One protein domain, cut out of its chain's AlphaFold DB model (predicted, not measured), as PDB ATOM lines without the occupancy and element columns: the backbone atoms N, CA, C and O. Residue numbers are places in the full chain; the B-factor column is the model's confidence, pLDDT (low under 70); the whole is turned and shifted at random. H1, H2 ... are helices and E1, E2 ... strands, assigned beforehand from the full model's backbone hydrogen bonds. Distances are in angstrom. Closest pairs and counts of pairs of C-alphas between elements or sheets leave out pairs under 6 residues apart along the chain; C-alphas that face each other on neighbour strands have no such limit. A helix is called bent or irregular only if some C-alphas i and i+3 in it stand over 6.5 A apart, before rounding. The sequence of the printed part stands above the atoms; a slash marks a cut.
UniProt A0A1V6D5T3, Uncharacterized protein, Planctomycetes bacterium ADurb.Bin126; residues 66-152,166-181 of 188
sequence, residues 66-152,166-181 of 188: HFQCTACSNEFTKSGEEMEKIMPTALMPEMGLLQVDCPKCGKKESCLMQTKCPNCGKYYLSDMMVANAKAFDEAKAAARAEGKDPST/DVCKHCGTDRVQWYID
ATOM      1  N   HIS A  66     156.693 -60.477  69.355       93.88
ATOM      2  CA  HIS A  66     156.615 -60.438  70.808       93.88
ATOM      3  C   HIS A  66     156.006 -59.119  71.279       93.88
ATOM      4  O   HIS A  66     156.416 -58.039  70.851       93.88
ATOM      5  N   PHE A  67     155.051 -59.204  72.198       94.81
ATOM      6  CA  PHE A  67     154.373 -58.071  72.808       94.81
ATOM      7  C   PHE A  67     154.539 -58.103  74.318       94.81
ATOM      8  O   PHE A  67     154.543 -59.164  74.940       94.81
ATOM      9  N   GLN A  68     154.598 -56.918  74.919       95.62
ATOM     10  CA  GLN A  68     154.608 -56.752  76.364       95.62
ATOM     11  C   GLN A  68     153.555 -55.733  76.779       95.62
ATOM     12  O   GLN A  68     153.508 -54.613  76.272       95.62
ATOM     13  N   CYS A  69     152.691 -56.124  77.716       95.12
ATOM     14  CA  CYS A  69     151.731 -55.207  78.317       95.12
ATOM     15  C   CYS A  69     152.445 -54.228  79.254       95.12
ATOM     16  O   CYS A  69     153.119 -54.651  80.192       95.12
ATOM     17  N   THR A  70     152.244 -52.927  79.063       93.88
ATOM     18  CA  THR A  70     152.805 -51.886  79.941       93.88
ATOM     19  C   THR A  70     152.141 -51.854  81.317       93.88
ATOM     20  O   THR A  70     152.743 -51.394  82.280       93.88
ATOM     21  N   ALA A  71     150.917 -52.377  81.439       93.69
ATOM     22  CA  ALA A  71     150.149 -52.327  82.678       93.69
ATOM     23  C   ALA A  71     150.358 -53.523  83.616       93.69
ATOM     24  O   ALA A  71     150.287 -53.351  84.829       93.69
ATOM     25  N   CYS A  72     150.539 -54.734  83.081       95.62
ATOM     26  CA  CYS A  72     150.712 -55.954  83.885       95.62
ATOM     27  C   CYS A  72     152.026 -56.693  83.602       95.62
ATOM     28  O   CYS A  72     152.236 -57.780  84.136       95.62
ATOM     29  N   SER A  73     152.876 -56.138  82.730       94.81
ATOM     30  CA  SER A  73     154.163 -56.708  82.311       94.81
ATOM     31  C   SER A  73     154.078 -58.111  81.703       94.81
ATOM     32  O   SER A  73     155.101 -58.770  81.552       94.81
ATOM     33  N   ASN A  74     152.881 -58.574  81.329       96.75
ATOM     34  CA  ASN A  74     152.715 -59.878  80.706       96.75
ATOM     35  C   ASN A  74     153.247 -59.861  79.275       96.75
ATOM     36  O   ASN A  74     152.851 -59.006  78.478       96.75
ATOM     37  N   GLU A  75     154.088 -60.838  78.969       95.56
ATOM     38  CA  GLU A  75     154.626 -61.074  77.636       95.56
ATOM     39  C   GLU A  75     153.781 -62.128  76.920       95.56
ATOM     40  O   GLU A  75     153.282 -63.073  77.535       95.56
ATOM     41  N   PHE A  76     153.571 -61.935  75.624       95.38
ATOM     42  CA  PHE A  76     152.912 -62.903  74.758       95.38
ATOM     43  C   PHE A  76     153.387 -62.707  73.325       95.38
ATOM     44  O   PHE A  76     153.969 -61.680  72.975       95.38
ATOM     45  N   THR A  77     153.110 -63.698  72.497       94.50
ATOM     46  CA  THR A  77     153.547 -63.735  71.111       94.50
ATOM     47  C   THR A  77     152.329 -63.886  70.218       94.50
ATOM     48  O   THR A  77     151.395 -64.605  70.579       94.50
ATOM     49  N   LYS A  78     152.328 -63.204  69.073       92.00
ATOM     50  CA  LYS A  78     151.360 -63.437  67.999       92.00
ATOM     51  C   LYS A  78     152.087 -63.823  66.722       92.00
ATOM     52  O   LYS A  78     153.162 -63.288  66.444       92.00
ATOM     53  N   SER A  79     151.481 -64.720  65.952       91.12
ATOM     54  CA  SER A  79     151.984 -65.060  64.626       91.12
ATOM     55  C   SER A  79     151.807 -63.877  63.670       91.12
ATOM     56  O   SER A  79     150.893 -63.057  63.826       91.12
ATOM     57  N   GLY A  80     152.669 -63.803  62.655       83.88
ATOM     58  CA  GLY A  80     152.553 -62.814  61.582       83.88
ATOM     59  C   GLY A  80     151.178 -62.832  60.903       83.88
ATOM     60  O   GLY A  80     150.619 -61.769  60.651       83.88
ATOM     61  N   GLU A  81     150.578 -64.013  60.714       84.31
ATOM     62  CA  GLU A  81     149.249 -64.174  60.098       84.31
ATOM     63  C   GLU A  81     148.113 -63.546  60.922       84.31
ATOM     64  O   GLU A  81     147.181 -62.953  60.374       84.31
ATOM     65  N   GLU A  82     148.155 -63.665  62.255       83.62
ATOM     66  CA  GLU A  82     147.178 -62.987  63.113       83.62
ATOM     67  C   GLU A  82     147.365 -61.474  63.068       83.62
ATOM     68  O   GLU A  82     146.393 -60.717  63.078       83.62
ATOM     69  N   MET A  83     148.618 -61.033  63.002       81.62
ATOM     70  CA  MET A  83     148.951 -59.621  62.917       81.62
ATOM     71  C   MET A  83     148.547 -59.005  61.584       81.62
ATOM     72  O   MET A  83     148.068 -57.877  61.584       81.62
ATOM     73  N   GLU A  84     148.645 -59.735  60.476       80.50
ATOM     74  CA  GLU A  84     148.187 -59.282  59.162       80.50
ATOM     75  C   GLU A  84     146.678 -59.023  59.131       80.50
ATOM     76  O   GLU A  84     146.229 -58.096  58.468       80.50
ATOM     77  N   LYS A  85     145.883 -59.765  59.910       80.50
ATOM     78  CA  LYS A  85     144.438 -59.509  60.036       80.50
ATOM     79  C   LYS A  85     144.130 -58.258  60.858       80.50
ATOM     80  O   LYS A  85     143.126 -57.599  60.613       80.50
ATOM     81  N   ILE A  86     144.979 -57.940  61.835       73.44
ATOM     82  CA  ILE A  86     144.795 -56.806  62.753       73.44
ATOM     83  C   ILE A  86     145.374 -55.520  62.153       73.44
ATOM     84  O   ILE A  86     144.821 -54.438  62.348       73.44
ATOM     85  N   MET A  87     146.463 -55.632  61.390       69.69
ATOM     86  CA  MET A  87     147.158 -54.514  60.764       69.69
ATOM     87  C   MET A  87     146.238 -53.609  59.939       69.69
ATOM     88  O   MET A  87     146.258 -52.423  60.223       69.69
ATOM     89  N   PRO A  88     145.391 -54.066  58.999       63.00
ATOM     90  CA  PRO A  88     144.565 -53.171  58.184       63.00
ATOM     91  C   PRO A  88     143.520 -52.401  58.998       63.00
ATOM     92  O   PRO A  88     143.064 -51.350  58.564       63.00
ATOM     93  N   THR A  89     143.145 -52.894  60.181       59.16
ATOM     94  CA  THR A  89     142.221 -52.198  61.089       59.16
ATOM     95  C   THR A  89     142.957 -51.269  62.061       59.16
ATOM     96  O   THR A  89     142.399 -50.263  62.483       59.16
ATOM     97  N   ALA A  90     144.213 -51.584  62.399       52.62
ATOM     98  CA  ALA A  90     145.086 -50.777  63.256       52.62
ATOM     99  C   ALA A  90     145.945 -49.756  62.475       52.62
ATOM    100  O   ALA A  90     146.513 -48.837  63.064       52.62
ATOM    101  N   LEU A  91     146.041 -49.901  61.151       48.16
ATOM    102  CA  LEU A  91     146.747 -49.019  60.227       48.16
ATOM    103  C   LEU A  91     145.817 -47.880  59.815       48.16
ATOM    104  O   LEU A  91     145.267 -47.856  58.719       48.16
ATOM    105  N   MET A  92     145.726 -46.869  60.671       49.28
ATOM    106  CA  MET A  92     145.894 -45.521  60.141       49.28
ATOM    107  C   MET A  92     147.413 -45.345  59.938       49.28
ATOM    108  O   MET A  92     148.144 -45.220  60.923       49.28
ATOM    109  N   PRO A  93     147.925 -45.424  58.692       43.62
ATOM    110  CA  PRO A  93     149.348 -45.621  58.391       43.62
ATOM    111  C   PRO A  93     150.271 -44.451  58.772       43.62
ATOM    112  O   PRO A  93     151.483 -44.568  58.620       43.62
ATOM    113  N   GLU A  94     149.748 -43.346  59.306       47.91
ATOM    114  CA  GLU A  94     150.563 -42.193  59.711       47.91
ATOM    115  C   GLU A  94     151.078 -42.241  61.164       47.91
ATOM    116  O   GLU A  94     151.909 -41.415  61.534       47.91
ATOM    117  N   MET A  95     150.629 -43.178  62.014       51.56
ATOM    118  CA  MET A  95     150.632 -42.932  63.474       51.56
ATOM    119  C   MET A  95     151.309 -44.011  64.342       51.56
ATOM    120  O   MET A  95     150.981 -44.158  65.513       51.56
ATOM    121  N   GLY A  96     152.282 -44.743  63.791       52.41
ATOM    122  CA  GLY A  96     153.498 -45.220  64.484       52.41
ATOM    123  C   GLY A  96     153.436 -46.180  65.692       52.41
ATOM    124  O   GLY A  96     154.480 -46.725  66.046       52.41
ATOM    125  N   LEU A  97     152.292 -46.429  66.332       66.06
ATOM    126  CA  LEU A  97     152.192 -47.264  67.537       66.06
ATOM    127  C   LEU A  97     151.080 -48.296  67.384       66.06
ATOM    128  O   LEU A  97     149.903 -48.013  67.586       66.06
ATOM    129  N   LEU A  98     151.470 -49.523  67.052       73.31
ATOM    130  CA  LEU A  98     150.548 -50.648  66.987       73.31
ATOM    131  C   LEU A  98     150.258 -51.129  68.416       73.31
ATOM    132  O   LEU A  98     151.024 -51.899  68.998       73.31
ATOM    133  N   GLN A  99     149.188 -50.593  69.001       78.19
ATOM    134  CA  GLN A  99     148.728 -50.925  70.344       78.19
ATOM    135  C   GLN A  99     147.697 -52.056  70.277       78.19
ATOM    136  O   GLN A  99     146.697 -51.960  69.573       78.19
ATOM    137  N   VAL A 100     147.946 -53.143  71.010       89.25
ATOM    138  CA  VAL A 100     147.056 -54.317  71.062       89.25
ATOM    139  C   VAL A 100     146.456 -54.448  72.463       89.25
ATOM    140  O   VAL A 100     147.061 -54.044  73.459       89.25
ATOM    141  N   ASP A 101     145.264 -55.030  72.552       92.19
ATOM    142  CA  ASP A 101     144.613 -55.332  73.824       92.19
ATOM    143  C   ASP A 101     145.345 -56.459  74.566       92.19
ATOM    144  O   ASP A 101     145.770 -57.455  73.971       92.19
ATOM    145  N   CYS A 102     145.476 -56.326  75.887       94.25
ATOM    146  CA  CYS A 102     146.135 -57.348  76.690       94.25
ATOM    147  C   CYS A 102     145.191 -58.528  76.970       94.25
ATOM    148  O   CYS A 102     144.186 -58.335  77.661       94.25
ATOM    149  N   PRO A 103     145.540 -59.769  76.580       95.06
ATOM    150  CA  PRO A 103     144.685 -60.934  76.823       95.06
ATOM    151  C   PRO A 103     144.576 -61.308  78.309       95.06
ATOM    152  O   PRO A 103     143.627 -61.974  78.708       95.06
ATOM    153  N   LYS A 104     145.536 -60.888  79.146       96.62
ATOM    154  CA  LYS A 104     145.584 -61.258  80.570       96.62
ATOM    155  C   LYS A 104     144.832 -60.290  81.476       96.62
ATOM    156  O   LYS A 104     144.170 -60.728  82.408       96.62
ATOM    157  N   CYS A 105     144.974 -58.983  81.254       95.81
ATOM    158  CA  CYS A 105     144.340 -57.967  82.101       95.81
ATOM    159  C   CYS A 105     143.146 -57.269  81.438       95.81
ATOM    160  O   CYS A 105     142.474 -56.486  82.101       95.81
ATOM    161  N   GLY A 106     142.896 -57.506  80.146       94.12
ATOM    162  CA  GLY A 106     141.790 -56.900  79.402       94.12
ATOM    163  C   GLY A 106     141.939 -55.396  79.147       94.12
ATOM    164  O   GLY A 106     141.030 -54.784  78.588       94.12
ATOM    165  N   LYS A 107     143.059 -54.770  79.543       93.19
ATOM    166  CA  LYS A 107     143.304 -53.361  79.229       93.19
ATOM    167  C   LYS A 107     143.530 -53.201  77.734       93.19
ATOM    168  O   LYS A 107     144.448 -53.806  77.166       93.19
ATOM    169  N   LYS A 108     142.705 -52.348  77.140       89.88
ATOM    170  CA  LYS A 108     142.794 -52.006  75.729       89.88
ATOM    171  C   LYS A 108     144.051 -51.204  75.435       89.88
ATOM    172  O   LYS A 108     144.510 -50.478  76.316       89.88
ATOM    173  N   GLU A 109     144.591 -51.376  74.235       86.69
ATOM    174  CA  GLU A 109     145.705 -50.572  73.706       86.69
ATOM    175  C   GLU A 109     146.975 -50.542  74.596       86.69
ATOM    176  O   GLU A 109     147.816 -49.653  74.499       86.69
ATOM    177  N   SER A 110     147.136 -51.520  75.490       90.50
ATOM    178  CA  SER A 110     148.182 -51.498  76.524       90.50
ATOM    179  C   SER A 110     149.416 -52.326  76.171       90.50
ATOM    180  O   SER A 110     150.408 -52.319  76.904       90.50
ATOM    181  N   CYS A 111     149.367 -53.087  75.079       93.50
ATOM    182  CA  CYS A 111     150.464 -53.940  74.653       93.50
ATOM    183  C   CYS A 111     151.276 -53.273  73.557       93.50
ATOM    184  O   CYS A 111     150.735 -52.852  72.537       93.50
ATOM    185  N   LEU A 112     152.586 -53.228  73.780       93.06
ATOM    186  CA  LEU A 112     153.565 -52.672  72.862       93.06
ATOM    187  C   LEU A 112     154.442 -53.786  72.299       93.06
ATOM    188  O   LEU A 112     154.748 -54.762  72.990       93.06
ATOM    189  N   MET A 113     154.865 -53.624  71.050       92.88
ATOM    190  CA  MET A 113     155.767 -54.557  70.384       92.88
ATOM    191  C   MET A 113     157.174 -54.476  70.992       92.88
ATOM    192  O   MET A 113     157.764 -53.398  71.107       92.88
ATOM    193  N   GLN A 114     157.729 -55.624  71.370       94.06
ATOM    194  CA  GLN A 114     159.112 -55.740  71.810       94.06
ATOM    195  C   GLN A 114     160.044 -55.809  70.597       94.06
ATOM    196  O   GLN A 114     159.735 -56.406  69.570       94.06
ATOM    197  N   THR A 115     161.230 -55.221  70.727       92.50
ATOM    198  CA  THR A 115     162.281 -55.342  69.715       92.50
ATOM    199  C   THR A 115     163.288 -56.405  70.132       92.50
ATOM    200  O   THR A 115     163.722 -56.449  71.284       92.50
ATOM    201  N   LYS A 116     163.713 -57.238  69.183       94.38
ATOM    202  CA  LYS A 116     164.854 -58.138  69.351       94.38
ATOM    203  C   LYS A 116     166.172 -57.362  69.343       94.38
ATOM    204  O   LYS A 116     166.456 -56.614  68.410       94.38
ATOM    205  N   CYS A 117     167.008 -57.563  70.357       95.25
ATOM    206  CA  CYS A 117     168.357 -57.010  70.372       95.25
ATOM    207  C   CYS A 117     169.246 -57.733  69.344       95.25
ATOM    208  O   CYS A 117     169.347 -58.960  69.406       95.25
ATOM    209  N   PRO A 118     169.953 -57.016  68.453       94.00
ATOM    210  CA  PRO A 118     170.829 -57.648  67.466       94.00
ATOM    211  C   PRO A 118     172.107 -58.246  68.077       94.00
ATOM    212  O   PRO A 118     172.721 -59.115  67.470       94.00
ATOM    213  N   ASN A 119     172.506 -57.805  69.275       94.81
ATOM    214  CA  ASN A 119     173.710 -58.292  69.947       94.81
ATOM    215  C   ASN A 119     173.442 -59.549  70.792       94.81
ATOM    216  O   ASN A 119     174.092 -60.571  70.611       94.81
ATOM    217  N   CYS A 120     172.466 -59.501  71.709       96.00
ATOM    218  CA  CYS A 120     172.186 -60.618  72.621       96.00
ATOM    219  C   CYS A 120     170.983 -61.486  72.215       96.00
ATOM    220  O   CYS A 120     170.701 -62.481  72.878       96.00
ATOM    221  N   GLY A 121     170.232 -61.103  71.177       94.81
ATOM    222  CA  GLY A 121     169.069 -61.846  70.682       94.81
ATOM    223  C   GLY A 121     167.818 -61.791  71.567       94.81
ATOM    224  O   GLY A 121     166.776 -62.288  71.146       94.81
ATOM    225  N   LYS A 122     167.889 -61.191  72.764       96.06
ATOM    226  CA  LYS A 122     166.751 -61.064  73.686       96.06
ATOM    227  C   LYS A 122     165.785 -59.968  73.243       96.06
ATOM    228  O   LYS A 122     166.212 -58.927  72.738       96.06
ATOM    229  N   TYR A 123     164.501 -60.187  73.491       95.50
ATOM    230  CA  TYR A 123     163.463 -59.181  73.296       95.50
ATOM    231  C   TYR A 123     163.440 -58.198  74.464       95.50
ATOM    232  O   TYR A 123     163.684 -58.558  75.621       95.50
ATOM    233  N   TYR A 124     163.210 -56.931  74.148       95.19
ATOM    234  CA  TYR A 124     163.061 -55.878  75.139       95.19
ATOM    235  C   TYR A 124     162.122 -54.792  74.625       95.19
ATOM    236  O   TYR A 124     161.931 -54.613  73.418       95.19
ATOM    237  N   LEU A 125     161.541 -54.051  75.561       94.25
ATOM    238  CA  LEU A 125     160.708 -52.904  75.256       94.25
ATOM    239  C   LEU A 125     161.574 -51.639  75.211       94.25
ATOM    240  O   LEU A 125     162.243 -51.310  76.195       94.25
ATOM    241  N   SER A 126     161.584 -50.970  74.059       91.50
ATOM    242  CA  SER A 126     162.341 -49.733  73.836       91.50
ATOM    243  C   SER A 126     161.790 -48.608  74.711       91.50
ATOM    244  O   SER A 126     160.577 -48.386  74.739       91.50
ATOM    245  N   ASP A 127     162.665 -47.876  75.405       90.62
ATOM    246  CA  ASP A 127     162.258 -46.763  76.275       90.62
ATOM    247  C   ASP A 127     161.544 -45.654  75.494       90.62
ATOM    248  O   ASP A 127     160.627 -45.024  76.014       90.62
ATOM    249  N   MET A 128     161.885 -45.484  74.213       87.19
ATOM    250  CA  MET A 128     161.180 -44.578  73.307       87.19
ATOM    251  C   MET A 128     159.713 -44.984  73.119       87.19
ATOM    252  O   MET A 128     158.824 -44.141  73.198       87.19
ATOM    253  N   MET A 129     159.439 -46.276  72.915       88.50
ATOM    254  CA  MET A 129     158.066 -46.769  72.752       88.50
ATOM    255  C   MET A 129     157.256 -46.601  74.041       88.50
ATOM    256  O   MET A 129     156.089 -46.221  73.988       88.50
ATOM    257  N   VAL A 130     157.883 -46.832  75.200       90.12
ATOM    258  CA  VAL A 130     157.249 -46.625  76.511       90.12
ATOM    259  C   VAL A 130     156.930 -45.151  76.745       90.12
ATOM    260  O   VAL A 130     155.818 -44.827  77.157       90.12
ATOM    261  N   ALA A 131     157.882 -44.259  76.466       89.12
ATOM    262  CA  ALA A 131     157.695 -42.821  76.617       89.12
ATOM    263  C   ALA A 131     156.583 -42.298  75.697       89.12
ATOM    264  O   ALA A 131     155.702 -41.579  76.164       89.12
ATOM    265  N   ASN A 132     156.567 -42.720  74.428       86.31
ATOM    266  CA  ASN A 132     155.536 -42.307  73.476       86.31
ATOM    267  C   ASN A 132     154.148 -42.831  73.869       86.31
ATOM    268  O   ASN A 132     153.175 -42.085  73.806       86.31
ATOM    269  N   ALA A 133     154.046 -44.087  74.318       87.62
ATOM    270  CA  ALA A 133     152.785 -44.643  74.803       87.62
ATOM    271  C   ALA A 133     152.258 -43.873  76.022       87.62
ATOM    272  O   ALA A 133     151.088 -43.507  76.060       87.62
ATOM    273  N   LYS A 134     153.138 -43.550  76.977       88.94
ATOM    274  CA  LYS A 134     152.779 -42.747  78.150       88.94
ATOM    275  C   LYS A 134     152.315 -41.340  77.759       88.94
ATOM    276  O   LYS A 134     151.283 -40.891  78.245       88.94
ATOM    277  N   ALA A 135     153.040 -40.667  76.866       88.62
ATOM    278  CA  ALA A 135     152.662 -39.342  76.374       88.62
ATOM    279  C   ALA A 135     151.300 -39.368  75.660       88.62
ATOM    280  O   ALA A 135     150.501 -38.442  75.795       88.62
ATOM    281  N   PHE A 136     151.006 -40.447  74.933       86.88
ATOM    282  CA  PHE A 136     149.721 -40.629  74.271       86.88
ATOM    283  C   PHE A 136     148.575 -40.866  75.261       86.88
ATOM    284  O   PHE A 136     147.508 -40.271  75.113       86.88
ATOM    285  N   ASP A 137     148.802 -41.671  76.299       87.94
ATOM    286  CA  ASP A 137     147.832 -41.882  77.377       87.94
ATOM    287  C   ASP A 137     147.524 -40.574  78.121       87.94
ATOM    288  O   ASP A 137     146.360 -40.268  78.392       87.94
ATOM    289  N   GLU A 138     148.552 -39.771  78.406       90.75
ATOM    290  CA  GLU A 138     148.412 -38.446  79.020       90.75
ATOM    291  C   GLU A 138     147.627 -37.487  78.115       90.75
ATOM    292  O   GLU A 138     146.697 -36.822  78.578       90.75
ATOM    293  N   ALA A 139     147.922 -37.464  76.812       90.44
ATOM    294  CA  ALA A 139     147.202 -36.639  75.846       90.44
ATOM    295  C   ALA A 139     145.727 -37.064  75.697       90.44
ATOM    296  O   ALA A 139     144.834 -36.214  75.678       90.44
ATOM    297  N   LYS A 140     145.439 -38.374  75.674       89.62
ATOM    298  CA  LYS A 140     144.068 -38.915  75.701       89.62
ATOM    299  C   LYS A 140     143.336 -38.540  76.989       89.62
ATOM    300  O   LYS A 140     142.155 -38.193  76.942       89.62
ATOM    301  N   ALA A 141     144.010 -38.606  78.136       92.12
ATOM    302  CA  ALA A 141     143.433 -38.204  79.415       92.12
ATOM    303  C   ALA A 141     143.110 -36.700  79.447       92.12
ATOM    304  O   ALA A 141     142.017 -36.328  79.874       92.12
ATOM    305  N   ALA A 142     144.008 -35.854  78.933       93.44
ATOM    306  CA  ALA A 142     143.788 -34.414  78.810       93.44
ATOM    307  C   ALA A 142     142.605 -34.089  77.883       93.44
ATOM    308  O   ALA A 142     141.711 -33.341  78.270       93.44
ATOM    309  N   ALA A 143     142.525 -34.722  76.706       93.69
ATOM    310  CA  ALA A 143     141.400 -34.538  75.786       93.69
ATOM    311  C   ALA A 143     140.054 -34.907  76.430       93.69
ATOM    312  O   ALA A 143     139.085 -34.159  76.309       93.69
ATOM    313  N   ARG A 144     140.005 -36.013  77.187       94.44
ATOM    314  CA  ARG A 144     138.804 -36.407  77.942       94.44
ATOM    315  C   ARG A 144     138.420 -35.381  79.006       94.44
ATOM    316  O   ARG A 144     137.233 -35.112  79.166       94.44
ATOM    317  N   ALA A 145     139.392 -34.807  79.716       96.38
ATOM    318  CA  ALA A 145     139.137 -33.761  80.707       96.38
ATOM    319  C   ALA A 145     138.549 -32.486  80.074       96.38
ATOM    320  O   ALA A 145     137.749 -31.798  80.700       96.38
ATOM    321  N   GLU A 146     138.887 -32.211  78.813       96.44
ATOM    322  CA  GLU A 146     138.328 -31.114  78.013       96.44
ATOM    323  C   GLU A 146     136.992 -31.463  77.325       96.44
ATOM    324  O   GLU A 146     136.443 -30.639  76.595       96.44
ATOM    325  N   GLY A 147     136.464 -32.678  77.513       96.75
ATOM    326  CA  GLY A 147     135.251 -33.150  76.834       96.75
ATOM    327  C   GLY A 147     135.438 -33.437  75.339       96.75
ATOM    328  O   GLY A 147     134.452 -33.571  74.614       96.75
ATOM    329  N   LYS A 148     136.684 -33.531  74.864       95.69
ATOM    330  CA  LYS A 148     137.018 -33.913  73.488       95.69
ATOM    331  C   LYS A 148     137.069 -35.434  73.353       95.69
ATOM    332  O   LYS A 148     137.399 -36.152  74.300       95.69
ATOM    333  N   ASP A 149     136.774 -35.928  72.153       90.75
ATOM    334  CA  ASP A 149     136.889 -37.354  71.850       90.75
ATOM    335  C   ASP A 149     138.379 -37.769  71.825       90.75
ATOM    336  O   ASP A 149     139.142 -37.229  71.014       90.75
ATOM    337  N   PRO A 150     138.825 -38.720  72.671       86.56
ATOM    338  CA  PRO A 150     140.205 -39.211  72.684       86.56
ATOM    339  C   PRO A 150     140.660 -39.825  71.352       86.56
ATOM    340  O   PRO A 150     141.863 -39.941  71.137       86.56
ATOM    341  N   SER A 151     139.737 -40.218  70.465       85.12
ATOM    342  CA  SER A 151     140.065 -40.713  69.120       85.12
ATOM    343  C   SER A 151     140.688 -39.637  68.218       85.12
ATOM    344  O   SER A 151     141.391 -39.960  67.265       85.12
ATOM    345  N   THR A 152     140.477 -38.357  68.545       87.31
ATOM    346  CA  THR A 152     141.022 -37.210  67.799       87.31
ATOM    347  C   THR A 152     142.435 -36.819  68.231       87.31
ATOM    348  O   THR A 152     143.056 -35.953  67.615       87.31
ATOM    349  N   ASP A 166     167.535 -45.935  72.088       90.75
ATOM    350  CA  ASP A 166     167.041 -47.310  72.064       90.75
ATOM    351  C   ASP A 166     168.139 -48.275  72.534       90.75
ATOM    352  O   ASP A 166     168.848 -48.899  71.738       90.75
ATOM    353  N   VAL A 167     168.325 -48.330  73.853       95.12
ATOM    354  CA  VAL A 167     169.352 -49.148  74.502       95.12
ATOM    355  C   VAL A 167     168.736 -50.446  75.009       95.12
ATOM    356  O   VAL A 167     167.762 -50.455  75.761       95.12
ATOM    357  N   CYS A 168     169.332 -51.575  74.634       95.38
ATOM    358  CA  CYS A 168     168.909 -52.872  75.136       95.38
ATOM    359  C   CYS A 168     169.126 -52.971  76.652       95.38
ATOM    360  O   CYS A 168     170.261 -52.941  77.126       95.38
ATOM    361  N   LYS A 169     168.049 -53.211  77.408       95.44
ATOM    362  CA  LYS A 169     168.096 -53.350  78.876       95.44
ATOM    363  C   LYS A 169     168.887 -54.563  79.372       95.44
ATOM    364  O   LYS A 169     169.281 -54.603  80.529       95.44
ATOM    365  N   HIS A 170     169.128 -55.550  78.506       96.00
ATOM    366  CA  HIS A 170     169.837 -56.779  78.874       96.00
ATOM    367  C   HIS A 170     171.357 -56.671  78.737       96.00
ATOM    368  O   HIS A 170     172.074 -57.294  79.512       96.00
ATOM    369  N   CYS A 171     171.855 -55.942  77.734       96.25
ATOM    370  CA  CYS A 171     173.291 -55.890  77.418       96.25
ATOM    371  C   CYS A 171     173.842 -54.477  77.177       96.25
ATOM    372  O   CYS A 171     175.008 -54.339  76.817       96.25
ATOM    373  N   GLY A 172     173.025 -53.428  77.316       96.06
ATOM    374  CA  GLY A 172     173.449 -52.036  77.142       96.06
ATOM    375  C   GLY A 172     173.779 -51.638  75.701       96.06
ATOM    376  O   GLY A 172     174.324 -50.564  75.473       96.06
ATOM    377  N   THR A 173     173.480 -52.487  74.712       96.69
ATOM    378  CA  THR A 173     173.735 -52.167  73.302       96.69
ATOM    379  C   THR A 173     172.740 -51.126  72.801       96.69
ATOM    380  O   THR A 173     171.537 -51.380  72.820       96.69
ATOM    381  N   ASP A 174     173.245 -49.992  72.317       95.50
ATOM    382  CA  ASP A 174     172.463 -49.019  71.551       95.50
ATOM    383  C   ASP A 174     172.158 -49.605  70.165       95.50
ATOM    384  O   ASP A 174     173.059 -49.864  69.362       95.50
ATOM    385  N   ARG A 175     170.874 -49.861  69.901       93.06
ATOM    386  CA  ARG A 175     170.420 -50.512  68.672       93.06
ATOM    387  C   ARG A 175     170.719 -49.662  67.440       93.06
ATOM    388  O   ARG A 175     171.106 -50.207  66.409       93.06
ATOM    389  N   VAL A 176     170.534 -48.346  67.534       91.75
ATOM    390  CA  VAL A 176     170.745 -47.423  66.410       91.75
ATOM    391  C   VAL A 176     172.225 -47.382  66.065       91.75
ATOM    392  O   VAL A 176     172.590 -47.572  64.903       91.75
ATOM    393  N   GLN A 177     173.078 -47.223  67.079       94.38
ATOM    394  CA  GLN A 177     174.523 -47.229  66.885       94.38
ATOM    395  C   GLN A 177     175.009 -48.563  66.301       94.38
ATOM    396  O   GLN A 177     175.789 -48.565  65.350       94.38
ATOM    397  N   TRP A 178     174.476 -49.693  66.784       94.81
ATOM    398  CA  TRP A 178     174.803 -51.020  66.255       94.81
ATOM    399  C   TRP A 178     174.519 -51.137  64.749       94.81
ATOM    400  O   TRP A 178     175.375 -51.607  64.001       94.81
ATOM    401  N   TYR A 179     173.353 -50.675  64.277       91.44
ATOM    402  CA  TYR A 179     173.025 -50.706  62.845       91.44
ATOM    403  C   TYR A 179     173.919 -49.775  62.025       91.44
ATOM    404  O   TYR A 179     174.369 -50.163  60.944       91.44
ATOM    405  N   ILE A 180     174.206 -48.570  62.529       93.56
ATOM    406  CA  ILE A 180     175.136 -47.634  61.881       93.56
ATOM    407  C   ILE A 180     176.493 -48.313  61.662       93.56
ATOM    408  O   ILE A 180     177.024 -48.279  60.550       93.56
ATOM    409  N   ASP A 181     177.031 -48.965  62.690       94.94
ATOM    410  CA  ASP A 181     178.334 -49.628  62.630       94.94
ATOM    411  C   ASP A 181     178.304 -50.869  61.725       94.94
ATOM    412  O   ASP A 181     179.212 -51.074  60.913       94.94
TER     413      ASP A 181
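AT A GLANCE: This is residues 66 to 152 and 166 to 181 of the 188 residues of an uncharacterized protein of Planctomycetes bacterium ADurb.Bin126 (UniProt A0A1V6D5T3). A small three-stranded sheet sits in the middle of an elongated model made largely of long loops; the long helix H2 lies along the longest axis and grazes the sheet with one part. H1 lies off the sheet and apart from H2, H3 lies near one end of the long axis, and the three helices touch no other helix. The printed part has 103 residues, with three named strands and three named helices in the order E1, E2, H1, E3, H2, H3; the sheet is antiparallel, in the order E2, E1, E3. The class is mixed, helices and strands, with under half of the residues in named elements. The whole is only just compact, close to loose, with a radius of gyration of the C-alphas of 15.2 A and spans of 47 by 29 by 27 A.

HOW THE PARTS SIT: Start at E1, residues 66 to 69, the inner strand. Its hairpin partner E2, residues 75 to 78, is antiparallel at 135 degrees; look for N 67 and O 76, 2.8 A apart and within hydrogen-bond range. Beside E1 you also find the edge strand E3, residues 111 to 113, antiparallel at 148 degrees, with N 68 and O 112 2.9 A apart, within range. Between E2 and E3 in the chain comes H1, residues 80 to 90, which is not on the sheet. E2, H1 and E3 form a split strand-helix-strand unit, two strands running the same way with E1 between them, and its crossover is right-handed. H2, residues 127 to 145, is only just on the sheet, with 5 pairs of C-alphas within 10 A, and only grazes it with residues 129 to 133; the closest C-alphas of E3 and H2 are those of Leu 112 and Met 129, 7.4 A apart. H3, residues 175 to 181, is not on the sheet, and the three helices touch no other helix. In H2 and H3 every O i to N i+4 pair is within hydrogen-bond range, in H1 5 of 7.

IN THESE COORDINATES: Find C-alpha 66 at (156.615, -60.438, 70.808), where E1 begins; E1 and E2 each run 10.4 A, E3 6.8 A. H1 covers 14.3 A and is irregular, but only just: C-alphas 85 and 88 are 6.6 A apart. Find C-alpha 127 at (162.258, -46.763, 76.275); from there H2 runs 26.9 A to C-alpha 145. H3 runs 10.0 A to C-alpha 181 at (178.334, -49.628, 62.630).

THE WHOLE: The two C-alphas farthest apart are those of Gly 147 and Asp 181, 48.3 A. The links H1 to E3 and E3 to H2 are long; in the second, look for residues 115 to 116 paired antiparallel with residues 123 to 124. Residues 153 to 165 are not printed, and C-alphas 152 and 166 are 28.2 A apart across this cut. The mean pLDDT of the printed part is 87.7, and residues 87 to 97 are under 70.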